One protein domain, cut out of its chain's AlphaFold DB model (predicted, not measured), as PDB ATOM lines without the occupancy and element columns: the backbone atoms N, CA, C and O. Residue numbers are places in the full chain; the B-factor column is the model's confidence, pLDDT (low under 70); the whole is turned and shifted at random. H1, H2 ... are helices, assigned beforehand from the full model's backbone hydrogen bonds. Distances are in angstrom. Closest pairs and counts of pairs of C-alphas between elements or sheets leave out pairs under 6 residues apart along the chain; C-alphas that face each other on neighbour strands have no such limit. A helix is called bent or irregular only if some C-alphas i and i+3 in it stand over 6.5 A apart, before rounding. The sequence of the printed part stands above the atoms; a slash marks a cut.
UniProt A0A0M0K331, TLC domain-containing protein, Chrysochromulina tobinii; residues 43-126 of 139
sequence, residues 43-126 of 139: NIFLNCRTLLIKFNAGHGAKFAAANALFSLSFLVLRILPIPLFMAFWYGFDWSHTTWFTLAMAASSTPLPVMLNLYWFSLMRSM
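This is residues 43 to 126 of the 139 residues of the protein "TLC domain-containing protein" of Chrysochromulina tobinii (UniProt A0A0M0K331). Look for a long, open loop of helices: H2 and H3 run outward one after the other, the link of residues 91 to 98 turns the backbone round at the far end, and H4 and H5 come back, with H5 passing the last part of H2. At the other end H1 folds back beside H2 as a helical hairpin, while H3 and H4 leave a gap between them. The printed part has 84 residues with five named helices, H1 to H5 in order, and no named strand; its class is all helix. It is only just loose, close to extended, with a radius of gyration of the C-alphas of 17.5 A, and its rod-like outline spans 55 by 21 by 20 A.

Find C-alpha 43 at (25.524, 20.379, -18.006); from there H1 runs through residues 43 to 54, 16.0 A from first to last C-alpha. Next comes H2, residues 60 to 79, the longest helix at 27.1 A, beginning at C-alpha 60 at (8.242, 21.974, -29.612). H2 is neither bent nor irregular, but only just: C-alphas 76 and 79 are 6.1 A apart. H3 follows at residues 82 to 90, then H4 at residues 99 to 108. H5, residues 110 to 126, is 24.7 A long and ends at C-alpha 126 at (24.019, 23.378, -36.190).

Start with the hairpin of H1 and H2, which touch at a shallow tilt of 28 degrees, opposite ways; their closest C-alphas, those of Phe 45 and Phe 70, are 4.8 A apart. Go on to H2 and H3, which meet only through their link. H3 and H4 are apart, and H4 touches no helix. H4 and H5 meet only through their link. Residues 116 to 123 of H5 touch residues 71 to 79 of H2, and the closest C-alphas, of Asn 116 and Arg 78, are 6.3 A apart. Those two helices run opposite ways at a shallow tilt of 33 degrees, only just short of steep. H3 and H5 are close but not clearly touching, with the C-alphas of Ile 82 and Val 113, their closest, 7.0 A apart. In H1, H2, H3, H4 and H5 every O i to N i+4 pair is within hydrogen-bond range.

The two C-alphas farthest apart, of Asn 56 and Ser 95, are 55.2 A apart. The printed part has no cut. The links H1 to H2, H2 to H3 and H4 to H5 are tight, H3 to H4 is short with 8 residues, and no link is long. In the B-factor column of this model the mean pLDDT of the printed part is 92.3, and no printed residue is under 70.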
ATOM      1  N   ASN A  43      25.938  21.771 -17.824       92.69
ATOM      2  CA  ASN A  43      25.524  20.379 -18.006       92.69
ATOM      3  C   ASN A  43      24.091  20.138 -17.530       92.69
ATOM      4  O   ASN A  43      23.446  19.222 -18.033       92.69
ATOM      5  N   ILE A  44      23.560  20.972 -16.630       94.69
ATOM      6  CA  ILE A  44      22.163  20.890 -16.181       94.69
ATOM      7  C   ILE A  44      21.229  20.963 -17.395       94.69
ATOM      8  O   ILE A  44      20.438  20.052 -17.642       94.69
ATOM      9  N   PHE A  45      21.385  21.995 -18.227       94.38
ATOM     10  CA  PHE A  45      20.547  22.182 -19.412       94.38
ATOM     11  C   PHE A  45      20.845  21.166 -20.524       94.38
ATOM     12  O   PHE A  45      19.926  20.752 -21.236       94.38
ATOM     13  N   LEU A  46      22.096  20.703 -20.647       93.12
ATOM     14  CA  LEU A  46      22.454  19.610 -21.560       93.12
ATOM     15  C   LEU A  46      21.750  18.298 -21.180       93.12
ATOM     16  O   LEU A  46      21.215  17.600 -22.048       93.12
ATOM     17  N   ASN A  47      21.722  17.973 -19.888       93.88
ATOM     18  CA  ASN A  47      21.051  16.792 -19.361       93.88
ATOM     19  C   ASN A  47      19.535  16.910 -19.538       93.88
ATOM     20  O   ASN A  47      18.926  15.983 -20.067       93.88
ATOM     21  N   CYS A  48      18.933  18.066 -19.233       93.88
ATOM     22  CA  CYS A  48      17.514  18.318 -19.513       93.88
ATOM     23  C   CYS A  48      17.174  18.108 -20.997       93.88
ATOM     24  O   CYS A  48      16.219  17.401 -21.322       93.88
ATOM     25  N   ARG A  49      17.977  18.664 -21.914       93.62
ATOM     26  CA  ARG A  49      17.818  18.456 -23.361       93.62
ATOM     27  C   ARG A  49      17.894  16.972 -23.732       93.62
ATOM     28  O   ARG A  49      17.096  16.496 -24.536       93.62
ATOM     29  N   THR A  50      18.855  16.249 -23.166       92.25
ATOM     30  CA  THR A  50      19.066  14.821 -23.440       92.25
ATOM     31  C   THR A  50      17.902  13.974 -22.928       92.25
ATOM     32  O   THR A  50      17.435  13.090 -23.647       92.25
ATOM     33  N   LEU A  51      17.377  14.284 -21.741       95.00
ATOM     34  CA  LEU A  51      16.186  13.639 -21.187       95.00
ATOM     35  C   LEU A  51      14.959  13.881 -22.069       95.00
ATOM     36  O   LEU A  51      14.263  12.927 -22.401       95.00
ATOM     37  N   LEU A  52      14.731  15.115 -22.532       94.25
ATOM     38  CA  LEU A  52      13.630  15.413 -23.456       94.25
ATOM     39  C   LEU A  52      13.715  14.574 -24.738       94.25
ATOM     40  O   LEU A  52      12.701  14.050 -25.188       94.25
ATOM     41  N   ILE A  53      14.914  14.383 -25.296       93.75
ATOM     42  CA  ILE A  53      15.113  13.499 -26.456       93.75
ATOM     43  C   ILE A  53      14.768  12.047 -26.097       93.75
ATOM     44  O   ILE A  53      14.071  11.383 -26.860       93.75
ATOM     45  N   LYS A  54      15.229  11.557 -24.941       94.56
ATOM     46  CA  LYS A  54      14.982  10.180 -24.483       94.56
ATOM     47  C   LYS A  54      13.506   9.889 -24.199       94.56
ATOM     48  O   LYS A  54      13.075   8.765 -24.424       94.56
ATOM     49  N   PHE A  55      12.734  10.886 -23.774       95.69
ATOM     50  CA  PHE A  55      11.289  10.780 -23.549       95.69
ATOM     51  C   PHE A  55      10.442  11.129 -24.787       95.69
ATOM     52  O   PHE A  55       9.270  11.463 -24.650       95.69
ATOM     53  N   ASN A  56      11.014  11.091 -25.998       93.75
ATOM     54  CA  ASN A  56      10.337  11.447 -27.258       93.75
ATOM     55  C   ASN A  56       9.759  12.881 -27.309       93.75
ATOM     56  O   ASN A  56       8.980  13.218 -28.198       93.75
ATOM     57  N   ALA A  57      10.208  13.767 -26.419       93.56
ATOM     58  CA  ALA A  57       9.854  15.185 -26.352       93.56
ATOM     59  C   ALA A  57      10.935  16.087 -26.989       93.56
ATOM     60  O   ALA A  57      11.132  17.233 -26.588       93.56
ATOM     61  N   GLY A  58      11.660  15.575 -27.990       91.44
ATOM     62  CA  GLY A  58      12.739  16.277 -28.701       91.44
ATOM     63  C   GLY A  58      12.275  17.362 -29.685       91.44
ATOM     64  O   GLY A  58      12.970  17.635 -30.661       91.44
ATOM     65  N   HIS A  59      11.089  17.938 -29.485       91.62
ATOM     66  CA  HIS A  59      10.472  18.928 -30.366       91.62
ATOM     67  C   HIS A  59       9.572  19.894 -29.571       91.62
ATOM     68  O   HIS A  59       9.303  19.694 -28.386       91.62
ATOM     69  N   GLY A  60       9.128  20.974 -30.217       93.19
ATOM     70  CA  GLY A  60       8.242  21.974 -29.612       93.19
ATOM     71  C   GLY A  60       8.937  22.967 -28.670       93.19
ATOM     72  O   GLY A  60      10.164  23.010 -28.550       93.19
ATOM     73  N   ALA A  61       8.128  23.794 -28.002       93.38
ATOM     74  CA  ALA A  61       8.602  24.945 -27.229       93.38
ATOM     75  C   ALA A  61       9.520  24.564 -26.054       93.38
ATOM     76  O   ALA A  61      10.534  25.220 -25.831       93.38
ATOM     77  N   LYS A  62       9.221  23.470 -25.337       93.06
ATOM     78  CA  LYS A  62      10.040  22.997 -24.203       93.06
ATOM     79  C   LYS A  62      11.448  22.590 -24.647       93.06
ATOM     80  O   LYS A  62      12.430  22.948 -24.002       93.06
ATOM     81  N   PHE A  63      11.554  21.887 -25.774       93.69
ATOM     82  CA  PHE A  63      12.844  21.504 -26.341       93.69
ATOM     83  C   PHE A  63      13.620  22.714 -26.870       93.69
ATOM     84  O   PHE A  63      14.827  22.817 -26.650       93.69
ATOM     85  N   ALA A  64      12.938  23.663 -27.521       92.75
ATOM     86  CA  ALA A  64      13.548  24.917 -27.959       92.75
ATOM     87  C   ALA A  64      14.103  25.730 -26.774       92.75
ATOM     88  O   ALA A  64      15.249  26.173 -26.828       92.75
ATOM     89  N   ALA A  65      13.341  25.841 -25.681       94.38
ATOM     90  CA  ALA A  65      13.785  26.494 -24.453       94.38
ATOM     91  C   ALA A  65      15.012  25.795 -23.841       94.38
ATOM     92  O   ALA A  65      15.999  26.459 -23.534       94.38
ATOM     93  N   ALA A  66      15.007  24.460 -23.742       94.31
ATOM     94  CA  ALA A  66      16.162  23.702 -23.251       94.31
ATOM     95  C   ALA A  66      17.416  23.912 -24.122       94.31
ATOM     96  O   ALA A  66      18.512  24.084 -23.591       94.31
ATOM     97  N   ASN A  67      17.268  23.959 -25.453       92.81
ATOM     98  CA  ASN A  67      18.370  24.273 -26.368       92.81
ATOM     99  C   ASN A  67      18.899  25.702 -26.183       92.81
ATOM    100  O   ASN A  67      20.115  25.905 -26.197       92.81
ATOM    101  N   ALA A  68      18.008  26.683 -26.018       93.81
ATOM    102  CA  ALA A  68      18.386  28.077 -25.809       93.81
ATOM    103  C   ALA A  68      19.131  28.257 -24.478       93.81
ATOM    104  O   ALA A  68      20.209  28.846 -24.460       93.81
ATOM    105  N   LEU A  69      18.615  27.673 -23.392       95.56
ATOM    106  CA  LEU A  69      19.247  27.701 -22.070       95.56
ATOM    107  C   LEU A  69      20.602  26.986 -22.066       95.56
ATOM    108  O   LEU A  69      21.575  27.503 -21.516       95.56
ATOM    109  N   PHE A  70      20.705  25.835 -22.736       95.56
ATOM    110  CA  PHE A  70      21.990  25.169 -22.929       95.56
ATOM    111  C   PHE A  70      22.970  26.052 -23.711       95.56
ATOM    112  O   PHE A  70      24.105  26.227 -23.286       95.56
ATOM    113  N   SER A  71      22.533  26.673 -24.807       94.44
ATOM    114  CA  SER A  71      23.400  27.532 -25.625       94.44
ATOM    115  C   SER A  71      23.872  28.775 -24.880       94.44
ATOM    116  O   SER A  71      25.053  29.117 -24.949       94.44
ATOM    117  N   LEU A  72      22.974  29.419 -24.136       95.88
ATOM    118  CA  LEU A  72      23.289  30.593 -23.335       95.88
ATOM    119  C   LEU A  72      24.238  30.244 -22.185       95.88
ATOM    120  O   LEU A  72      25.267  30.896 -22.028       95.88
ATOM    121  N   SER A  73      23.937  29.192 -21.420       96.69
ATOM    122  CA  SER A  73      24.810  28.749 -20.325       96.69
ATOM    123  C   SER A  73      26.182  28.300 -20.829       96.69
ATOM    124  O   SER A  73      27.187  28.625 -20.202       96.69
ATOM    125  N   PHE A  74      26.262  27.630 -21.983       96.25
ATOM    126  CA  PHE A  74      27.536  27.260 -22.596       96.25
ATOM    127  C   PHE A  74      28.347  28.504 -22.983       96.25
ATOM    128  O   PHE A  74      29.523  28.607 -22.644       96.25
ATOM    129  N   LEU A  75      27.727  29.487 -23.641       96.19
ATOM    130  CA  LEU A  75      28.400  30.737 -23.997       96.19
ATOM    131  C   LEU A  75      28.924  31.468 -22.750       96.19
ATOM    132  O   LEU A  75      30.108  31.796 -22.688       96.19
ATOM    133  N   VAL A  76      28.063  31.681 -21.754       97.00
ATOM    134  CA  VAL A  76      28.376  32.483 -20.563       97.00
ATOM    135  C   VAL A  76      29.384  31.795 -19.647       97.00
ATOM    136  O   VAL A  76      30.314  32.445 -19.183       97.00
ATOM    137  N   LEU A  77      29.233  30.494 -19.393       96.88
ATOM    138  CA  LEU A  77      30.071  29.787 -18.422       96.88
ATOM    139  C   LEU A  77      31.357  29.226 -19.038       96.88
ATOM    140  O   LEU A  77      32.352  29.081 -18.331       96.88
ATOM    141  N   ARG A  78      31.364  28.895 -20.339       96.50
ATOM    142  CA  ARG A  78      32.503  28.211 -20.985       96.50
ATOM    143  C   ARG A  78      33.259  29.047 -21.999       96.50
ATOM    144  O   ARG A  78      34.432  28.766 -22.193       96.50
ATOM    145  N   ILE A  79      32.632  30.015 -22.669       97.25
ATOM    146  CA  ILE A  79      33.269  30.734 -23.786       97.25
ATOM    147  C   ILE A  79      33.675  32.149 -23.399       97.25
ATOM    148  O   ILE A  79      34.838  32.507 -23.568       97.25
ATOM    149  N   LEU A  80      32.752  32.940 -22.849       96.81
ATOM    150  CA  LEU A  80      33.038  34.315 -22.432       96.81
ATOM    151  C   LEU A  80      34.186  34.437 -21.418       96.81
ATOM    152  O   LEU A  80      34.937  35.402 -21.532       96.81
ATOM    153  N   PRO A  81      34.393  33.500 -20.473       96.69
ATOM    154  CA  PRO A  81      35.494  33.623 -19.525       96.69
ATOM    155  C   PRO A  81      36.869  33.268 -20.111       96.69
ATOM    156  O   PRO A  81      37.882  33.611 -19.507       96.69
ATOM    157  N   ILE A  82      36.934  32.610 -21.282       95.94
ATOM    158  CA  ILE A  82      38.203  32.146 -21.877       95.94
ATOM    159  C   ILE A  82      39.225  33.283 -22.015       95.94
ATOM    160  O   ILE A  82      40.340  33.096 -21.536       95.94
ATOM    161  N   PRO A  83      38.915  34.449 -22.622       95.88
ATOM    162  CA  PRO A  83      39.911  35.503 -22.805       95.88
ATOM    163  C   PRO A  83      40.504  35.994 -21.480       95.88
ATOM    164  O   PRO A  83      41.712  36.190 -21.392       95.88
ATOM    165  N   LEU A  84      39.670  36.124 -20.442       94.88
ATOM    166  CA  LEU A  84      40.102  36.525 -19.105       94.88
ATOM    167  C   LEU A  84      41.052  35.488 -18.495       94.88
ATOM    168  O   LEU A  84      42.143  35.835 -18.050       94.88
ATOM    169  N   PHE A  85      40.669  34.210 -18.510       93.56
ATOM    170  CA  PHE A  85      41.513  33.158 -17.949       93.56
ATOM    171  C   PHE A  85      42.808  32.974 -18.743       93.56
ATOM    172  O   PHE A  85      43.867  32.828 -18.140       93.56
ATOM    173  N   MET A  86      42.775  33.075 -20.074       92.75
ATOM    174  CA  MET A  86      43.988  33.035 -20.900       92.75
ATOM    175  C   MET A  86      44.927  34.213 -20.612       92.75
ATOM    176  O   MET A  86      46.142  34.021 -20.602       92.75
ATOM    177  N   ALA A  87      44.393  35.404 -20.328       92.81
ATOM    178  CA  ALA A  87      45.205  36.535 -19.885       92.81
ATOM    179  C   ALA A  87      45.869  36.255 -18.527       92.81
ATOM    180  O   ALA A  87      47.069  36.487 -18.382       92.81
ATOM    181  N   PHE A  88      45.135  35.680 -17.565       91.50
ATOM    182  CA  PHE A  88      45.717  35.254 -16.287       91.50
ATOM    183  C   PHE A  88      46.803  34.192 -16.459       91.50
ATOM    184  O   PHE A  88      47.823  34.261 -15.787       91.50
ATOM    185  N   TRP A  89      46.613  33.237 -17.367       91.31
ATOM    186  CA  TRP A  89      47.616  32.215 -17.664       91.31
ATOM    187  C   TRP A  89      48.916  32.803 -18.203       91.31
ATOM    188  O   TRP A  89      50.004  32.427 -17.769       91.31
ATOM    189  N   TYR A  90      48.793  33.719 -19.163       91.50
ATOM    190  CA  TYR A  90      49.937  34.357 -19.800       91.50
ATOM    191  C   TYR A  90      50.679  35.299 -18.846       91.50
ATOM    192  O   TYR A  90      51.902  35.370 -18.891       91.50
ATOM    193  N   GLY A  91      49.948  35.998 -17.975       91.19
ATOM    194  CA  GLY A  91      50.515  36.910 -16.981       91.19
ATOM    195  C   GLY A  91      50.987  36.247 -15.684       91.19
ATOM    196  O   GLY A  91      51.468  36.951 -14.801       91.19
ATOM    197  N   PHE A  92      50.826  34.929 -15.530       89.94
ATOM    198  CA  PHE A  92      51.248  34.221 -14.324       89.94
ATOM    199  C   PHE A  92      52.777  34.129 -14.251       89.94
ATOM    200  O   PHE A  92      53.435  33.813 -15.242       89.94
ATOM    201  N   ASP A  93      53.346  34.373 -13.069       91.19
ATOM    202  CA  ASP A  93      54.779  34.199 -12.843       91.19
ATOM    203  C   ASP A  93      55.117  32.718 -12.624       91.19
ATOM    204  O   ASP A  93      54.893  32.137 -11.561       91.19
ATOM    205  N   TRP A  94      55.676  32.099 -13.662       90.06
ATOM    206  CA  TRP A  94      56.068  30.692 -13.656       90.06
ATOM    207  C   TRP A  94      57.456  30.441 -13.051       90.06
ATOM    208  O   TRP A  94      57.837  29.278 -12.907       90.06
ATOM    209  N   SER A  95      58.215  31.481 -12.686       90.56
ATOM    210  CA  SER A  95      59.611  31.349 -12.235       90.56
ATOM    211  C   SER A  95      59.769  30.511 -10.961       90.56
ATOM    212  O   SER A  95      60.778  29.829 -10.780       90.56
ATOM    213  N   HIS A  96      58.741  30.494 -10.114       87.44
ATOM    214  CA  HIS A  96      58.706  29.742  -8.859       87.44
ATOM    215  C   HIS A  96      58.100  28.336  -8.993       87.44
ATOM    216  O   HIS A  96      57.912  27.638  -7.996       87.44
ATOM    217  N   THR A  97      57.779  27.902 -10.214       90.81
ATOM    218  CA  THR A  97      57.119  26.618 -10.468       90.81
ATOM    219  C   THR A  97      58.131  25.539 -10.854       90.81
ATOM    220  O   THR A  97      59.010  25.757 -11.684       90.81
ATOM    221  N   THR A  98      57.997  24.331 -10.300       92.88
ATOM    222  CA  THR A  98      58.814  23.188 -10.741       92.88
ATOM    223  C   THR A  98      58.492  22.819 -12.188       92.88
ATOM    224  O   THR A  98      57.343  22.911 -12.619       92.88
ATOM    225  N   TRP A  99      59.483  22.324 -12.937       92.38
ATOM    226  CA  TRP A  99      59.280  21.917 -14.335       92.38
ATOM    227  C   TRP A  99      58.124  20.914 -14.490       92.38
ATOM    228  O   TRP A  99      57.360  20.992 -15.447       92.38
ATOM    229  N   PHE A 100      57.965  20.003 -13.520       90.88
ATOM    230  CA  PHE A 100      56.901  19.003 -13.509       90.88
ATOM    231  C   PHE A 100      55.521  19.656 -13.410       90.88
ATOM    232  O   PHE A 100      54.621  19.341 -14.189       90.88
ATOM    233  N   THR A 101      55.358  20.615 -12.496       89.69
ATOM    234  CA  THR A 101      54.074  21.301 -12.320       89.69
ATOM    235  C   THR A 101      53.774  22.225 -13.488       89.69
ATOM    236  O   THR A 101      52.636  22.255 -13.944       89.69
ATOM    237  N   LEU A 102      54.789  22.885 -14.050       91.12
ATOM    238  CA  LEU A 102      54.645  23.659 -15.280       91.12
ATOM    239  C   LEU A 102      54.191  22.768 -16.444       91.12
ATOM    240  O   LEU A 102      53.260  23.131 -17.155       91.12
ATOM    241  N   ALA A 103      54.791  21.589 -16.619       91.12
ATOM    242  CA  ALA A 103      54.413  20.651 -17.675       91.12
ATOM    243  C   ALA A 103      52.974  20.137 -17.504       91.12
ATOM    244  O   ALA A 103      52.206  20.096 -18.470       91.12
ATOM    245  N   MET A 104      52.575  19.787 -16.277       90.00
ATOM    246  CA  MET A 104      51.188  19.412 -15.984       90.00
ATOM    247  C   MET A 104      50.229  20.559 -16.276       90.00
ATOM    248  O   MET A 104      49.211  20.359 -16.933       90.00
ATOM    249  N   ALA A 105      50.553  21.764 -15.822       90.19
ATOM    250  CA  ALA A 105      49.713  22.930 -16.009       90.19
ATOM    251  C   ALA A 105      49.580  23.231 -17.520       90.19
ATOM    252  O   ALA A 105      48.467  23.254 -18.038       90.19
ATOM    253  N   ALA A 106      50.693  23.331 -18.250       90.94
ATOM    254  CA  ALA A 106      50.731  23.617 -19.686       90.94
ATOM    255  C   ALA A 106      50.052  22.556 -20.562       90.94
ATOM    256  O   ALA A 106      49.543  22.887 -21.630       90.94
ATOM    257  N   SER A 107      50.023  21.294 -20.134       88.88
ATOM    258  CA  SER A 107      49.322  20.232 -20.867       88.88
ATOM    259  C   SER A 107      47.842  20.127 -20.499       88.88
ATOM    260  O   SER A 107      47.030  19.791 -21.359       88.88
ATOM    261  N   SER A 108      47.464  20.419 -19.252       88.75
ATOM    262  CA  SER A 108      46.106  20.164 -18.756       88.75
ATOM    263  C   SER A 108      45.153  21.351 -18.876       88.75
ATOM    264  O   SER A 108      43.981  21.124 -19.170       88.75
ATOM    265  N   THR A 109      45.594  22.602 -18.703       90.06
ATOM    266  CA  THR A 109      44.682  23.762 -18.776       90.06
ATOM    267  C   THR A 109      44.249  24.150 -20.189       90.06
ATOM    268  O   THR A 109      43.085  24.541 -20.334       90.06
ATOM    269  N   PRO A 110      45.061  24.015 -21.261       89.94
ATOM    270  CA  PRO A 110      44.583  24.357 -22.601       89.94
ATOM    271  C   PRO A 110      43.552  23.355 -23.128       89.94
ATOM    272  O   PRO A 110      42.700  23.720 -23.936       89.94
ATOM    273  N   LEU A 111      43.594  22.101 -22.664       88.25
ATOM    274  CA  LEU A 111      42.724  21.032 -23.159       88.25
ATOM    275  C   LEU A 111      41.226  21.355 -22.981       88.25
ATOM    276  O   LEU A 111      40.506  21.326 -23.984       88.25
ATOM    277  N   PRO A 112      40.721  21.729 -21.785       88.75
ATOM    278  CA  PRO A 112      39.330  22.151 -21.626       88.75
ATOM    279  C   PRO A 112      38.961  23.390 -22.447       88.75
ATOM    280  O   PRO A 112      37.845  23.463 -22.960       88.75
ATOM    281  N   VAL A 113      39.886  24.342 -22.624       92.06
ATOM    282  CA  VAL A 113      39.668  25.533 -23.466       92.06
ATOM    283  C   VAL A 113      39.444  25.114 -24.919       92.06
ATOM    284  O   VAL A 113      38.431  25.476 -25.523       92.06
ATOM    285  N   MET A 114      40.341  24.292 -25.469       91.88
ATOM    286  CA  MET A 114      40.230  23.760 -26.829       91.88
ATOM    287  C   MET A 114      38.949  22.945 -27.012       91.88
ATOM    288  O   MET A 114      38.263  23.095 -28.025       91.88
ATOM    289  N   LEU A 115      38.595  22.119 -26.026       89.62
ATOM    290  CA  LEU A 115      37.382  21.311 -26.059       89.62
ATOM    291  C   LEU A 115      36.123  22.190 -26.049       89.62
ATOM    292  O   LEU A 115      35.219  21.971 -26.855       89.62
ATOM    293  N   ASN A 116      36.073  23.221 -25.202       93.31
ATOM    294  CA  ASN A 116      34.961  24.173 -25.161       93.31
ATOM    295  C   ASN A 116      34.807  24.919 -26.496       93.31
ATOM    296  O   ASN A 116      33.696  25.000 -27.028       93.31
ATOM    297  N   LEU A 117      35.908  25.401 -27.081       94.75
ATOM    298  CA  LEU A 117      35.901  26.059 -28.392       94.75
ATOM    299  C   LEU A 117      35.452  25.108 -29.512       94.75
ATOM    300  O   LEU A 117      34.650  25.494 -30.367       94.75
ATOM    301  N   TYR A 118      35.912  23.854 -29.484       91.94
ATOM    302  CA  TYR A 118      35.481  22.815 -30.416       91.94
ATOM    303  C   TYR A 118      33.965  22.595 -30.345       91.94
ATOM    304  O   TYR A 118      33.280  22.700 -31.367       91.94
ATOM    305  N   TRP A 119      33.411  22.377 -29.150       90.38
ATOM    306  CA  TRP A 119      31.968  22.194 -28.970       90.38
ATOM    307  C   TRP A 119      31.169  23.432 -29.377       90.38
ATOM    308  O   TRP A 119      30.145  23.300 -30.049       90.38
ATOM    309  N   PHE A 120      31.658  24.634 -29.075       93.88
ATOM    310  CA  PHE A 120      31.017  25.869 -29.523       93.88
ATOM    311  C   PHE A 120      30.985  25.993 -31.051       93.88
ATOM    312  O   PHE A 120      29.965  26.387 -31.623       93.88
ATOM    313  N   SER A 121      32.063  25.599 -31.736       92.44
ATOM    314  CA  SER A 121      32.098  25.570 -33.203       92.44
ATOM    315  C   SER A 121      31.038  24.620 -33.779       92.44
ATOM    316  O   SER A 121      30.327  24.981 -34.723       92.44
ATOM    317  N   LEU A 122      30.849  23.451 -33.152       88.69
ATOM    318  CA  LEU A 122      29.802  22.503 -33.524       88.69
ATOM    319  C   LEU A 122      28.413  23.097 -33.286       88.69
ATOM    320  O   LEU A 122      27.567  23.029 -34.179       88.69
ATOM    321  N   MET A 123      28.182  23.738 -32.137       88.75
ATOM    322  CA  MET A 123      26.911  24.405 -31.832       88.75
ATOM    323  C   MET A 123      26.554  25.465 -32.874       88.75
ATOM    324  O   MET A 123      25.441  25.457 -33.400       88.75
ATOM    325  N   ARG A 124      27.512  26.311 -33.264       87.06
ATOM    326  CA  ARG A 124      27.307  27.299 -34.333       87.06
ATOM    327  C   ARG A 124      26.997  26.654 -35.683       87.06
ATOM    328  O   ARG A 124      26.140  27.151 -36.414       87.06
ATOM    329  N   SER A 125      27.661  25.547 -36.013       80.62
ATOM    330  CA  SER A 125      27.424  24.832 -37.274       80.62
ATOM    331  C   SER A 125      26.017  24.228 -37.375       80.62
ATOM    332  O   SER A 125      25.482  24.120 -38.474       80.62
ATOM    333  N   MET A 126      25.391  23.893 -36.240       70.50
ATOM    334  CA  MET A 126      24.019  23.378 -36.190       70.50
ATOM    335  C   MET A 126      22.963  24.473 -36.399       70.50
ATOM    336  O   MET A 126      21.857  24.171 -36.840       70.50
TER     337      MET A 126